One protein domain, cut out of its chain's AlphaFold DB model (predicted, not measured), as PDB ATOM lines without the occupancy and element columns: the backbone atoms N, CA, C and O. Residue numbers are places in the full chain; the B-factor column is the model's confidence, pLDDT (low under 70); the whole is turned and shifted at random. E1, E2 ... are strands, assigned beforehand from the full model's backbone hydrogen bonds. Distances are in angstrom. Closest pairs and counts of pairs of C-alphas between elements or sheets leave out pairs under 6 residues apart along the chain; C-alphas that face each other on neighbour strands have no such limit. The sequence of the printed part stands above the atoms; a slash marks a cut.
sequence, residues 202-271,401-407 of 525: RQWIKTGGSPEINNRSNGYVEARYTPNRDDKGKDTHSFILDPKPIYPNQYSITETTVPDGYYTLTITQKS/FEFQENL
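This is residues 202 to 271 and 401 to 407 of the 525 residues of an uncharacterized protein of Anditalea andensis (UniProt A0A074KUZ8). Little regular structure is here: from residue 202 an unnamed stretch leads into one twisted sheet of four strands, with loops over one face. Of 77 printed residues, 26 are in E1, E2, E3 and E4, in chain order; the class is all strand, with no named helix. The antiparallel sheet's order is E2, E1, E3, E4. The whole is compact, radius of gyration of the C-alphas 12.8 A, but elongated, spanning 42 by 25 by 20 A.

Look first at E1, residues 221 to 227, in a hairpin with E2, residues 237 to 241; N 223 and O 239 are 2.9 A apart. E3, residues 261 to 268, is antiparallel to E1 at 155 degrees, with N 224 and O 266 at 2.8 A. E4, residues 402 to 407, is antiparallel to E3, with N 265 and O 405 at 2.8 A.

Find C-alpha 221 at (-36.069, -17.220, 31.171); E1 runs 19.2 A, E2 12.6 A, E3 21.2 A and E4 15.9 A, to C-alpha 407 at (-36.231, -33.383, 39.010).

Residues 272 to 400 are not printed; C-alphas 271 and 401 are 10.3 A apart. The E2 to E3 link is long. Among residues with pLDDT under 70 are 244 to 256.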
ATOM      1  N   ARG A 202     -27.460 -25.688  37.814       82.38
ATOM      2  CA  ARG A 202     -28.017 -26.418  38.963       82.38
ATOM      3  C   ARG A 202     -28.102 -25.570  40.226       82.38
ATOM      4  O   ARG A 202     -29.025 -25.748  41.012       82.38
ATOM      5  N   GLN A 203     -27.202 -24.598  40.399       79.12
ATOM      6  CA  GLN A 203     -27.227 -23.661  41.531       79.12
ATOM      7  C   GLN A 203     -28.437 -22.710  41.518       79.12
ATOM      8  O   GLN A 203     -28.648 -21.954  42.474       79.12
ATOM      9  N   TRP A 204     -29.206 -22.689  40.428       81.88
ATOM     10  CA  TRP A 204     -30.427 -21.898  40.312       81.88
ATOM     11  C   TRP A 204     -31.617 -22.619  40.951       81.88
ATOM     12  O   TRP A 204     -32.603 -21.974  41.299       81.88
ATOM     13  N   ILE A 205     -31.518 -23.935  41.156       85.12
ATOM     14  CA  ILE A 205     -32.581 -24.768  41.713       85.12
ATOM     15  C   ILE A 205     -32.491 -24.742  43.243       85.12
ATOM     16  O   ILE A 205     -31.470 -25.121  43.818       85.12
ATOM     17  N   LYS A 206     -33.550 -24.296  43.933       79.00
ATOM     18  CA  LYS A 206     -33.573 -24.273  45.403       79.00
ATOM     19  C   LYS A 206     -33.879 -25.668  45.956       79.00
ATOM     20  O   LYS A 206     -34.979 -26.177  45.802       79.00
ATOM     21  N   THR A 207     -32.938 -26.258  46.685       69.38
ATOM     22  CA  THR A 207     -33.059 -27.626  47.229       69.38
ATOM     23  C   THR A 207     -33.738 -27.708  48.608       69.38
ATOM     24  O   THR A 207     -33.910 -28.798  49.141       69.38
ATOM     25  N   GLY A 208     -34.131 -26.573  49.213       63.34
ATOM     26  CA  GLY A 208     -34.433 -26.496  50.653       63.34
ATOM     27  C   GLY A 208     -35.851 -26.107  51.091       63.34
ATOM     28  O   GLY A 208     -36.088 -26.086  52.298       63.34
ATOM     29  N   GLY A 209     -36.796 -25.784  50.198       63.12
ATOM     30  CA  GLY A 209     -38.104 -25.314  50.695       63.12
ATOM     31  C   GLY A 209     -39.248 -25.035  49.721       63.12
ATOM     32  O   GLY A 209     -40.310 -24.669  50.209       63.12
ATOM     33  N   SER A 210     -39.070 -25.173  48.401       69.25
ATOM     34  CA  SER A 210     -40.124 -24.917  47.398       69.25
ATOM     35  C   SER A 210     -39.653 -25.361  45.997       69.25
ATOM     36  O   SER A 210     -38.436 -25.317  45.782       69.25
ATOM     37  N   PRO A 211     -40.535 -25.728  45.033       74.25
ATOM     38  CA  PRO A 211     -40.222 -25.922  43.600       74.25
ATOM     39  C   PRO A 211     -39.793 -24.642  42.859       74.25
ATOM     40  O   PRO A 211     -40.010 -24.471  41.663       74.25
ATOM     41  N   GLU A 212     -39.168 -23.713  43.567       77.06
ATOM     42  CA  GLU A 212     -38.731 -22.431  43.047       77.06
ATOM     43  C   GLU A 212     -37.350 -22.512  42.398       77.06
ATOM     44  O   GLU A 212     -36.412 -23.131  42.912       77.06
ATOM     45  N   ILE A 213     -37.206 -21.761  41.310       78.94
ATOM     46  CA  ILE A 213     -35.938 -21.511  40.633       78.94
ATOM     47  C   ILE A 213     -35.603 -20.036  40.806       78.94
ATOM     48  O   ILE A 213     -36.446 -19.160  40.625       78.94
ATOM     49  N   ASN A 214     -34.358 -19.754  41.163       75.69
ATOM     50  CA  ASN A 214     -33.842 -18.399  41.239       75.69
ATOM     51  C   ASN A 214     -33.209 -18.038  39.896       75.69
ATOM     52  O   ASN A 214     -32.137 -18.553  39.571       75.69
ATOM     53  N   ASN A 215     -33.861 -17.166  39.126       76.12
ATOM     54  CA  ASN A 215     -33.267 -16.654  37.900       76.12
ATOM     55  C   ASN A 215     -32.021 -15.826  38.243       76.12
ATOM     56  O   ASN A 215     -32.107 -14.785  38.896       76.12
ATOM     57  N   ARG A 216     -30.851 -16.309  37.816       69.62
ATOM     58  CA  ARG A 216     -29.584 -15.570  37.932       69.62
ATOM     59  C   ARG A 216     -29.135 -14.964  36.603       69.62
ATOM     60  O   ARG A 216     -28.060 -14.383  36.536       69.62
ATOM     61  N   SER A 217     -29.937 -15.105  35.547       69.69
ATOM     62  CA  SER A 217     -29.729 -14.397  34.289       69.69
ATOM     63  C   SER A 217     -30.132 -12.933  34.437       69.69
ATOM     64  O   SER A 217     -31.129 -12.608  35.079       69.69
ATOM     65  N   ASN A 218     -29.428 -12.066  33.715       69.00
ATOM     66  CA  ASN A 218     -29.822 -10.676  33.478       69.00
ATOM     67  C   ASN A 218     -30.904 -10.548  32.376       69.00
ATOM     68  O   ASN A 218     -31.190  -9.451  31.905       69.00
ATOM     69  N   GLY A 219     -31.493 -11.668  31.936       76.81
ATOM     70  CA  GLY A 219     -32.639 -11.715  31.024       76.81
ATOM     71  C   GLY A 219     -33.734 -12.666  31.513       76.81
ATOM     72  O   GLY A 219     -33.494 -13.536  32.355       76.81
ATOM     73  N   TYR A 220     -34.935 -12.506  30.968       84.25
ATOM     74  CA  TYR A 220     -36.071 -13.394  31.185       84.25
ATOM     75  C   TYR A 220     -35.720 -14.810  30.734       84.25
ATOM     76  O   TYR A 220     -35.044 -15.000  29.715       84.25
ATOM     77  N   VAL A 221     -36.185 -15.794  31.495       86.69
ATOM     78  CA  VAL A 221     -36.069 -17.220  31.171       86.69
ATOM     79  C   VAL A 221     -37.427 -17.871  31.395       86.69
ATOM     80  O   VAL A 221     -38.148 -17.501  32.316       86.69
ATOM     81  N   GLU A 222     -37.787 -18.854  30.583       90.12
ATOM     82  CA  GLU A 222     -38.903 -19.739  30.902       90.12
ATOM     83  C   GLU A 222     -38.373 -20.927  31.701       90.12
ATOM     84  O   GLU A 222     -37.449 -21.613  31.259       90.12
ATOM     85  N   ALA A 223     -38.979 -21.181  32.857       89.75
ATOM     86  CA  ALA A 223     -38.857 -22.441  33.569       89.75
ATOM     87  C   ALA A 223     -40.086 -23.301  33.275       89.75
ATOM     88  O   ALA A 223     -41.208 -22.923  33.611       89.75
ATOM     89  N   ARG A 224     -39.875 -24.458  32.651       91.25
ATOM     90  CA  ARG A 224     -40.929 -25.395  32.259       91.25
ATOM     91  C   ARG A 224     -40.725 -26.743  32.931       91.25
ATOM     92  O   ARG A 224     -39.706 -27.392  32.716       91.25
ATOM     93  N   TYR A 225     -41.721 -27.172  33.690       90.00
ATOM     94  CA  TYR A 225     -41.813 -28.480  34.319       90.00
ATOM     95  C   TYR A 225     -42.677 -29.389  33.453       90.00
ATOM     96  O   TYR A 225     -43.905 -29.283  33.450       90.00
ATOM     97  N   THR A 226     -42.038 -30.280  32.702       91.94
ATOM     98  CA  THR A 226     -42.733 -31.282  31.890       91.94
ATOM     99  C   THR A 226     -42.778 -32.607  32.655       91.94
ATOM    100  O   THR A 226     -41.709 -33.143  32.951       91.94
ATOM    101  N   PRO A 227     -43.967 -33.144  32.991       90.69
ATOM    102  CA  PRO A 227     -44.091 -34.437  33.658       90.69
ATOM    103  C   PRO A 227     -43.421 -35.548  32.852       90.69
ATOM    104  O   PRO A 227     -43.526 -35.593  31.622       90.69
ATOM    105  N   ASN A 228     -42.747 -36.466  33.535       87.06
ATOM    106  CA  ASN A 228     -42.144 -37.611  32.866       87.06
ATOM    107  C   ASN A 228     -43.207 -38.642  32.469       87.06
ATOM    108  O   ASN A 228     -44.304 -38.685  33.020       87.06
ATOM    109  N   ARG A 229     -42.878 -39.506  31.498       71.19
ATOM    110  CA  ARG A 229     -43.809 -40.481  30.888       71.19
ATOM    111  C   ARG A 229     -44.521 -41.395  31.899       71.19
ATOM    112  O   ARG A 229     -45.579 -41.935  31.562       71.19
ATOM    113  N   ASP A 230     -43.938 -41.572  33.080       68.06
ATOM    114  CA  ASP A 230     -44.454 -42.412  34.160       68.06
ATOM    115  C   ASP A 230     -45.513 -41.701  35.035       68.06
ATOM    116  O   ASP A 230     -46.317 -42.388  35.657       68.06
ATOM    117  N   ASP A 231     -45.629 -40.366  34.975       65.19
ATOM    118  CA  ASP A 231     -46.597 -39.549  35.738       65.19
ATOM    119  C   ASP A 231     -47.794 -39.094  34.882       65.19
ATOM    120  O   ASP A 231     -48.128 -37.909  34.765       65.19
ATOM    121  N   LYS A 232     -48.454 -40.048  34.220       57.91
ATOM    122  CA  LYS A 232     -49.601 -39.763  33.342       57.91
ATOM    123  C   LYS A 232     -50.779 -39.213  34.152       57.91
ATOM    124  O   LYS A 232     -51.396 -39.952  34.911       57.91
ATOM    125  N   GLY A 233     -51.127 -37.948  33.925       63.59
ATOM    126  CA  GLY A 233     -52.257 -37.268  34.573       63.59
ATOM    127  C   GLY A 233     -51.928 -35.870  35.097       63.59
ATOM    128  O   GLY A 233     -52.849 -35.127  35.417       63.59
ATOM    129  N   LYS A 234     -50.639 -35.505  35.157       75.31
ATOM    130  CA  LYS A 234     -50.183 -34.161  35.541       75.31
ATOM    131  C   LYS A 234     -50.013 -33.286  34.291       75.31
ATOM    132  O   LYS A 234     -49.610 -33.780  33.236       75.31
ATOM    133  N   ASP A 235     -50.330 -31.999  34.413       82.88
ATOM    134  CA  ASP A 235     -50.170 -31.019  33.336       82.88
ATOM    135  C   ASP A 235     -48.744 -30.450  33.305       82.88
ATOM    136  O   ASP A 235     -47.992 -30.508  34.281       82.88
ATOM    137  N   THR A 236     -48.345 -29.905  32.154       87.06
ATOM    138  CA  THR A 236     -47.101 -29.128  32.062       87.06
ATOM    139  C   THR A 236     -47.312 -27.767  32.706       87.06
ATOM    140  O   THR A 236     -48.257 -27.061  32.359       87.06
ATOM    141  N   HIS A 237     -46.396 -27.377  33.588       87.50
ATOM    142  CA  HIS A 237     -46.394 -26.057  34.213       87.50
ATOM    143  C   HIS A 237     -45.225 -25.242  33.676       87.50
ATOM    144  O   HIS A 237     -44.100 -25.743  33.607       87.50
ATOM    145  N   SER A 238     -45.466 -23.990  33.306       87.62
ATOM    146  CA  SER A 238     -44.399 -23.079  32.913       87.62
ATOM    147  C   SER A 238     -44.573 -21.701  33.522       87.62
ATOM    148  O   SER A 238     -45.686 -21.217  33.715       87.62
ATOM    149  N   PHE A 239     -43.437 -21.078  33.816       85.94
ATOM    150  CA  PHE A 239     -43.358 -19.753  34.405       85.94
ATOM    151  C   PHE A 239     -42.308 -18.951  33.657       85.94
ATOM    152  O   PHE A 239     -41.202 -19.438  33.402       85.94
ATOM    153  N   ILE A 240     -42.646 -17.709  33.334       87.25
ATOM    154  CA  ILE A 240     -41.644 -16.727  32.943       87.25
ATOM    155  C   ILE A 240     -41.021 -16.203  34.227       87.25
ATOM    156  O   ILE A 240     -41.704 -15.626  35.069       87.25
ATOM    157  N   LEU A 241     -39.730 -16.467  34.389       81.06
ATOM    158  CA  LEU A 241     -38.954 -15.942  35.491       81.06
ATOM    159  C   LEU A 241     -38.357 -14.619  35.046       81.06
ATOM    160  O   LEU A 241     -37.537 -14.561  34.120       81.06
ATOM    161  N   ASP A 242     -38.766 -13.568  35.738       76.81
ATOM    162  CA  ASP A 242     -38.215 -12.243  35.541       76.81
ATOM    163  C   ASP A 242     -36.701 -12.272  35.812       76.81
ATOM    164  O   ASP A 242     -36.232 -13.013  36.689       76.81
ATOM    165  N   PRO A 243     -35.894 -11.530  35.041       70.06
ATOM    166  CA  PRO A 243     -34.508 -11.299  35.410       70.06
ATOM    167  C   PRO A 243     -34.475 -10.601  36.759       70.06
ATOM    168  O   PRO A 243     -35.390  -9.850  37.083       70.06
ATOM    169  N   LYS A 244     -33.385 -10.766  37.513       60.81
ATOM    170  CA  LYS A 244     -33.020  -9.740  38.491       60.81
ATOM    171  C   LYS A 244     -32.675  -8.500  37.676       60.81
ATOM    172  O   LYS A 244     -31.600  -8.483  37.072       60.81
ATOM    173  N   PRO A 245     -33.581  -7.521  37.535       46.47
ATOM    174  CA  PRO A 245     -33.295  -6.410  36.671       46.47
ATOM    175  C   PRO A 245     -32.234  -5.581  37.382       46.47
ATOM    176  O   PRO A 245     -32.143  -5.545  38.609       46.47
ATOM    177  N   ILE A 246     -31.481  -4.834  36.596       44.12
ATOM    178  CA  ILE A 246     -30.613  -3.776  37.106       44.12
ATOM    179  C   ILE A 246     -31.440  -2.700  37.870       44.12
ATOM    180  O   ILE A 246     -30.900  -1.906  38.635       44.12
ATOM    181  N   TYR A 247     -32.777  -2.741  37.746       42.56
ATOM    182  CA  TYR A 247     -33.746  -1.931  38.481       42.56
ATOM    183  C   TYR A 247     -34.670  -2.765  39.385       42.56
ATOM    184  O   TYR A 247     -35.362  -3.648  38.887       42.56
ATOM    185  N   PRO A 248     -34.780  -2.447  40.686       38.72
ATOM    186  CA  PRO A 248     -35.527  -3.257  41.656       38.72
ATOM    187  C   PRO A 248     -37.046  -2.997  41.702       38.72
ATOM    188  O   PRO A 248     -37.736  -3.522  42.577       38.72
ATOM    189  N   ASN A 249     -37.603  -2.194  40.793       36.06
ATOM    190  CA  ASN A 249     -39.003  -1.788  40.888       36.06
ATOM    191  C   ASN A 249     -39.873  -2.646  39.974       36.06
ATOM    192  O   ASN A 249     -40.030  -2.319  38.802       36.06
ATOM    193  N   GLN A 250     -40.494  -3.657  40.585       42.66
ATOM    194  CA  GLN A 250     -41.383  -4.692  40.037       42.66
ATOM    195  C   GLN A 250     -40.678  -6.043  39.922       42.66
ATOM    196  O   GLN A 250     -39.467  -6.098  39.775       42.66
ATOM    197  N   TYR A 251     -41.479  -7.105  40.025       37.62
ATOM    198  CA  TYR A 251     -41.131  -8.526  39.929       37.62
ATOM    199  C   TYR A 251     -40.912  -9.261  41.259       37.62
ATOM    200  O   TYR A 251     -39.809  -9.457  41.759       37.62
ATOM    201  N   SER A 252     -42.025  -9.779  41.780       32.78
ATOM    202  CA  SER A 252     -42.031 -11.119  42.360       32.78
ATOM    203  C   SER A 252     -43.304 -11.831  41.906       32.78
ATOM    204  O   SER A 252     -44.398 -11.448  42.319       32.78
ATOM    205  N   ILE A 253     -43.174 -12.871  41.087       38.50
ATOM    206  CA  ILE A 253     -44.196 -13.916  40.997       38.50
ATOM    207  C   ILE A 253     -43.558 -15.168  41.587       38.50
ATOM    208  O   ILE A 253     -42.776 -15.862  40.945       38.50
ATOM    209  N   THR A 254     -43.850 -15.413  42.857       42.66
ATOM    210  CA  THR A 254     -43.625 -16.712  43.493       42.66
ATOM    211  C   THR A 254     -44.932 -17.471  43.409       42.66
ATOM    212  O   THR A 254     -45.874 -17.136  44.124       42.66
ATOM    213  N   GLU A 255     -44.997 -18.485  42.550       48.81
ATOM    214  CA  GLU A 255     -46.100 -19.438  42.573       48.81
ATOM    215  C   GLU A 255     -45.606 -20.846  42.907       48.81
ATOM    216  O   GLU A 255     -44.893 -21.503  42.154       48.81
ATOM    217  N   THR A 256     -46.042 -21.310  44.075       53.72
ATOM    218  CA  THR A 256     -45.979 -22.685  44.577       53.72
ATOM    219  C   THR A 256     -47.091 -23.542  43.953       53.72
ATOM    220  O   THR A 256     -47.924 -24.089  44.675       53.72
ATOM    221  N   THR A 257     -47.177 -23.605  42.620       71.12
ATOM    222  CA  THR A 257     -48.296 -24.268  41.909       71.12
ATOM    223  C   THR A 257     -47.931 -25.590  41.235       71.12
ATOM    224  O   THR A 257     -48.822 -26.266  40.726       71.12
ATOM    225  N   VAL A 258     -46.659 -26.006  41.262       83.62
ATOM    226  CA  VAL A 258     -46.234 -27.294  40.688       83.62
ATOM    227  C   VAL A 258     -46.611 -28.447  41.642       83.62
ATOM    228  O   VAL A 258     -46.218 -28.395  42.812       83.62
ATOM    229  N   PRO A 259     -47.369 -29.469  41.191       86.56
ATOM    230  CA  PRO A 259     -47.660 -30.670  41.981       86.56
ATOM    231  C   PRO A 259     -46.400 -31.474  42.337       86.56
ATOM    232  O   PRO A 259     -45.343 -31.281  41.730       86.56
ATOM    233  N   ASP A 260     -46.495 -32.396  43.303       88.50
ATOM    234  CA  ASP A 260     -45.394 -33.347  43.518       88.50
ATOM    235  C   ASP A 260     -45.283 -34.299  42.307       88.50
ATOM    236  O   ASP A 260     -46.212 -34.401  41.510       88.50
ATOM    237  N   GLY A 261     -44.157 -34.992  42.122       89.56
ATOM    238  CA  GLY A 261     -43.943 -35.934  41.010       89.56
ATOM    239  C   GLY A 261     -42.566 -35.825  40.352       89.56
ATOM    240  O   GLY A 261     -41.674 -35.137  40.849       89.56
ATOM    241  N   TYR A 262     -42.376 -36.510  39.226       90.50
ATOM    242  CA  TYR A 262     -41.152 -36.525  38.428       90.50
ATOM    243  C   TYR A 262     -41.296 -35.643  37.189       90.50
ATOM    244  O   TYR A 262     -42.169 -35.823  36.340       90.50
ATOM    245  N   TYR A 263     -40.350 -34.727  37.032       90.56
ATOM    246  CA  TYR A 263     -40.383 -33.735  35.968       90.56
ATOM    247  C   TYR A 263     -39.047 -33.673  35.241       90.56
ATOM    248  O   TYR A 263     -37.985 -33.899  35.822       90.56
ATOM    249  N   THR A 264     -39.103 -33.315  33.966       91.94
ATOM    250  CA  THR A 264     -37.988 -32.693  33.261       91.94
ATOM    251  C   THR A 264     -38.153 -31.183  33.405       91.94
ATOM    252  O   THR A 264     -39.102 -30.609  32.866       91.94
ATOM    253  N   LEU A 265     -37.253 -30.536  34.148       91.00
ATOM    254  CA  LEU A 265     -37.180 -29.081  34.213       91.00
ATOM    255  C   LEU A 265     -36.356 -28.572  33.033       91.00
ATOM    256  O   LEU A 265     -35.184 -28.911  32.911       91.00
ATOM    257  N   THR A 266     -36.947 -27.713  32.209       92.44
ATOM    258  CA  THR A 266     -36.235 -26.932  31.193       92.44
ATOM    259  C   THR A 266     -36.172 -25.470  31.625       92.44
ATOM    260  O   THR A 266     -37.216 -24.856  31.825       92.44
ATOM    261  N   ILE A 267     -34.970 -24.906  31.749       90.25
ATOM    262  CA  ILE A 267     -34.732 -23.466  31.918       90.25
ATOM    263  C   ILE A 267     -34.168 -22.948  30.596       90.25
ATOM    264  O   ILE A 267     -33.090 -23.372  30.179       90.25
ATOM    265  N   THR A 268     -34.886 -22.062  29.909       89.75
ATOM    266  CA  THR A 268     -34.505 -21.658  28.548       89.75
ATOM    267  C   THR A 268     -34.828 -20.203  28.240       89.75
ATOM    268  O   THR A 268     -35.818 -19.653  28.717       89.75
ATOM    269  N   GLN A 269     -34.000 -19.586  27.398       86.69
ATOM    270  CA  GLN A 269     -34.289 -18.292  26.764       86.69
ATOM    271  C   GLN A 269     -34.821 -18.451  25.335       86.69
ATOM    272  O   GLN A 269     -35.170 -17.466  24.691       86.69
ATOM    273  N   LYS A 270     -34.883 -19.689  24.828       87.25
ATOM    274  CA  LYS A 270     -35.254 -19.980  23.437       87.25
ATOM    275  C   LYS A 270     -36.756 -20.000  23.185       87.25
ATOM    276  O   LYS A 270     -37.159 -20.010  22.024       87.25
ATOM    277  N   SER A 271     -37.581 -20.064  24.225       89.06
ATOM    278  CA  SER A 271     -39.026 -20.079  24.031       89.06
ATOM    279  C   SER A 271     -39.538 -18.735  23.533       89.06
ATOM    280  O   SER A 271     -38.984 -17.691  23.877       89.06
ATOM    281  N   PHE A 401     -29.385 -19.462  25.984       84.44
ATOM    282  CA  PHE A 401     -29.062 -20.749  26.574       84.44
ATOM    283  C   PHE A 401     -30.315 -21.606  26.765       84.44
ATOM    284  O   PHE A 401     -31.452 -21.126  26.787       84.44
ATOM    285  N   GLU A 402     -30.072 -22.899  26.932       88.75
ATOM    286  CA  GLU A 402     -31.068 -23.877  27.339       88.75
ATOM    287  C   GLU A 402     -30.399 -24.897  28.252       88.75
ATOM    288  O   GLU A 402     -29.304 -25.381  27.959       88.75
ATOM    289  N   PHE A 403     -31.059 -25.202  29.359       89.50
ATOM    290  CA  PHE A 403     -30.625 -26.187  30.333       89.50
ATOM    291  C   PHE A 403     -31.786 -27.093  30.696       89.50
ATOM    292  O   PHE A 403     -32.914 -26.633  30.868       89.50
ATOM    293  N   GLN A 404     -31.491 -28.382  30.809       91.38
ATOM    294  CA  GLN A 404     -32.456 -29.400  31.187       91.38
ATOM    295  C   GLN A 404     -31.913 -30.220  32.350       91.38
ATOM    296  O   GLN A 404     -30.750 -30.626  32.331       91.38
ATOM    297  N   GLU A 405     -32.762 -30.480  33.338       90.56
ATOM    298  CA  GLU A 405     -32.430 -31.311  34.490       90.56
ATOM    299  C   GLU A 405     -33.629 -32.165  34.898       90.56
ATOM    300  O   GLU A 405     -34.782 -31.730  34.849       90.56
ATOM    301  N   ASN A 406     -33.352 -33.399  35.309       90.50
ATOM    302  CA  ASN A 406     -34.378 -34.313  35.795       90.50
ATOM    303  C   ASN A 406     -34.606 -34.078  37.287       90.50
ATOM    304  O   ASN A 406     -33.696 -34.260  38.098       90.50
ATOM    305  N   LEU A 407     -35.834 -33.710  37.647       89.31
ATOM    306  CA  LEU A 407     -36.231 -33.383  39.010       89.31
ATOM    307  C   LEU A 407     -37.281 -34.349  39.542       89.31
ATOM    308  O   LEU A 407     -38.025 -34.985  38.790       89.31
TER     309      LEU A 407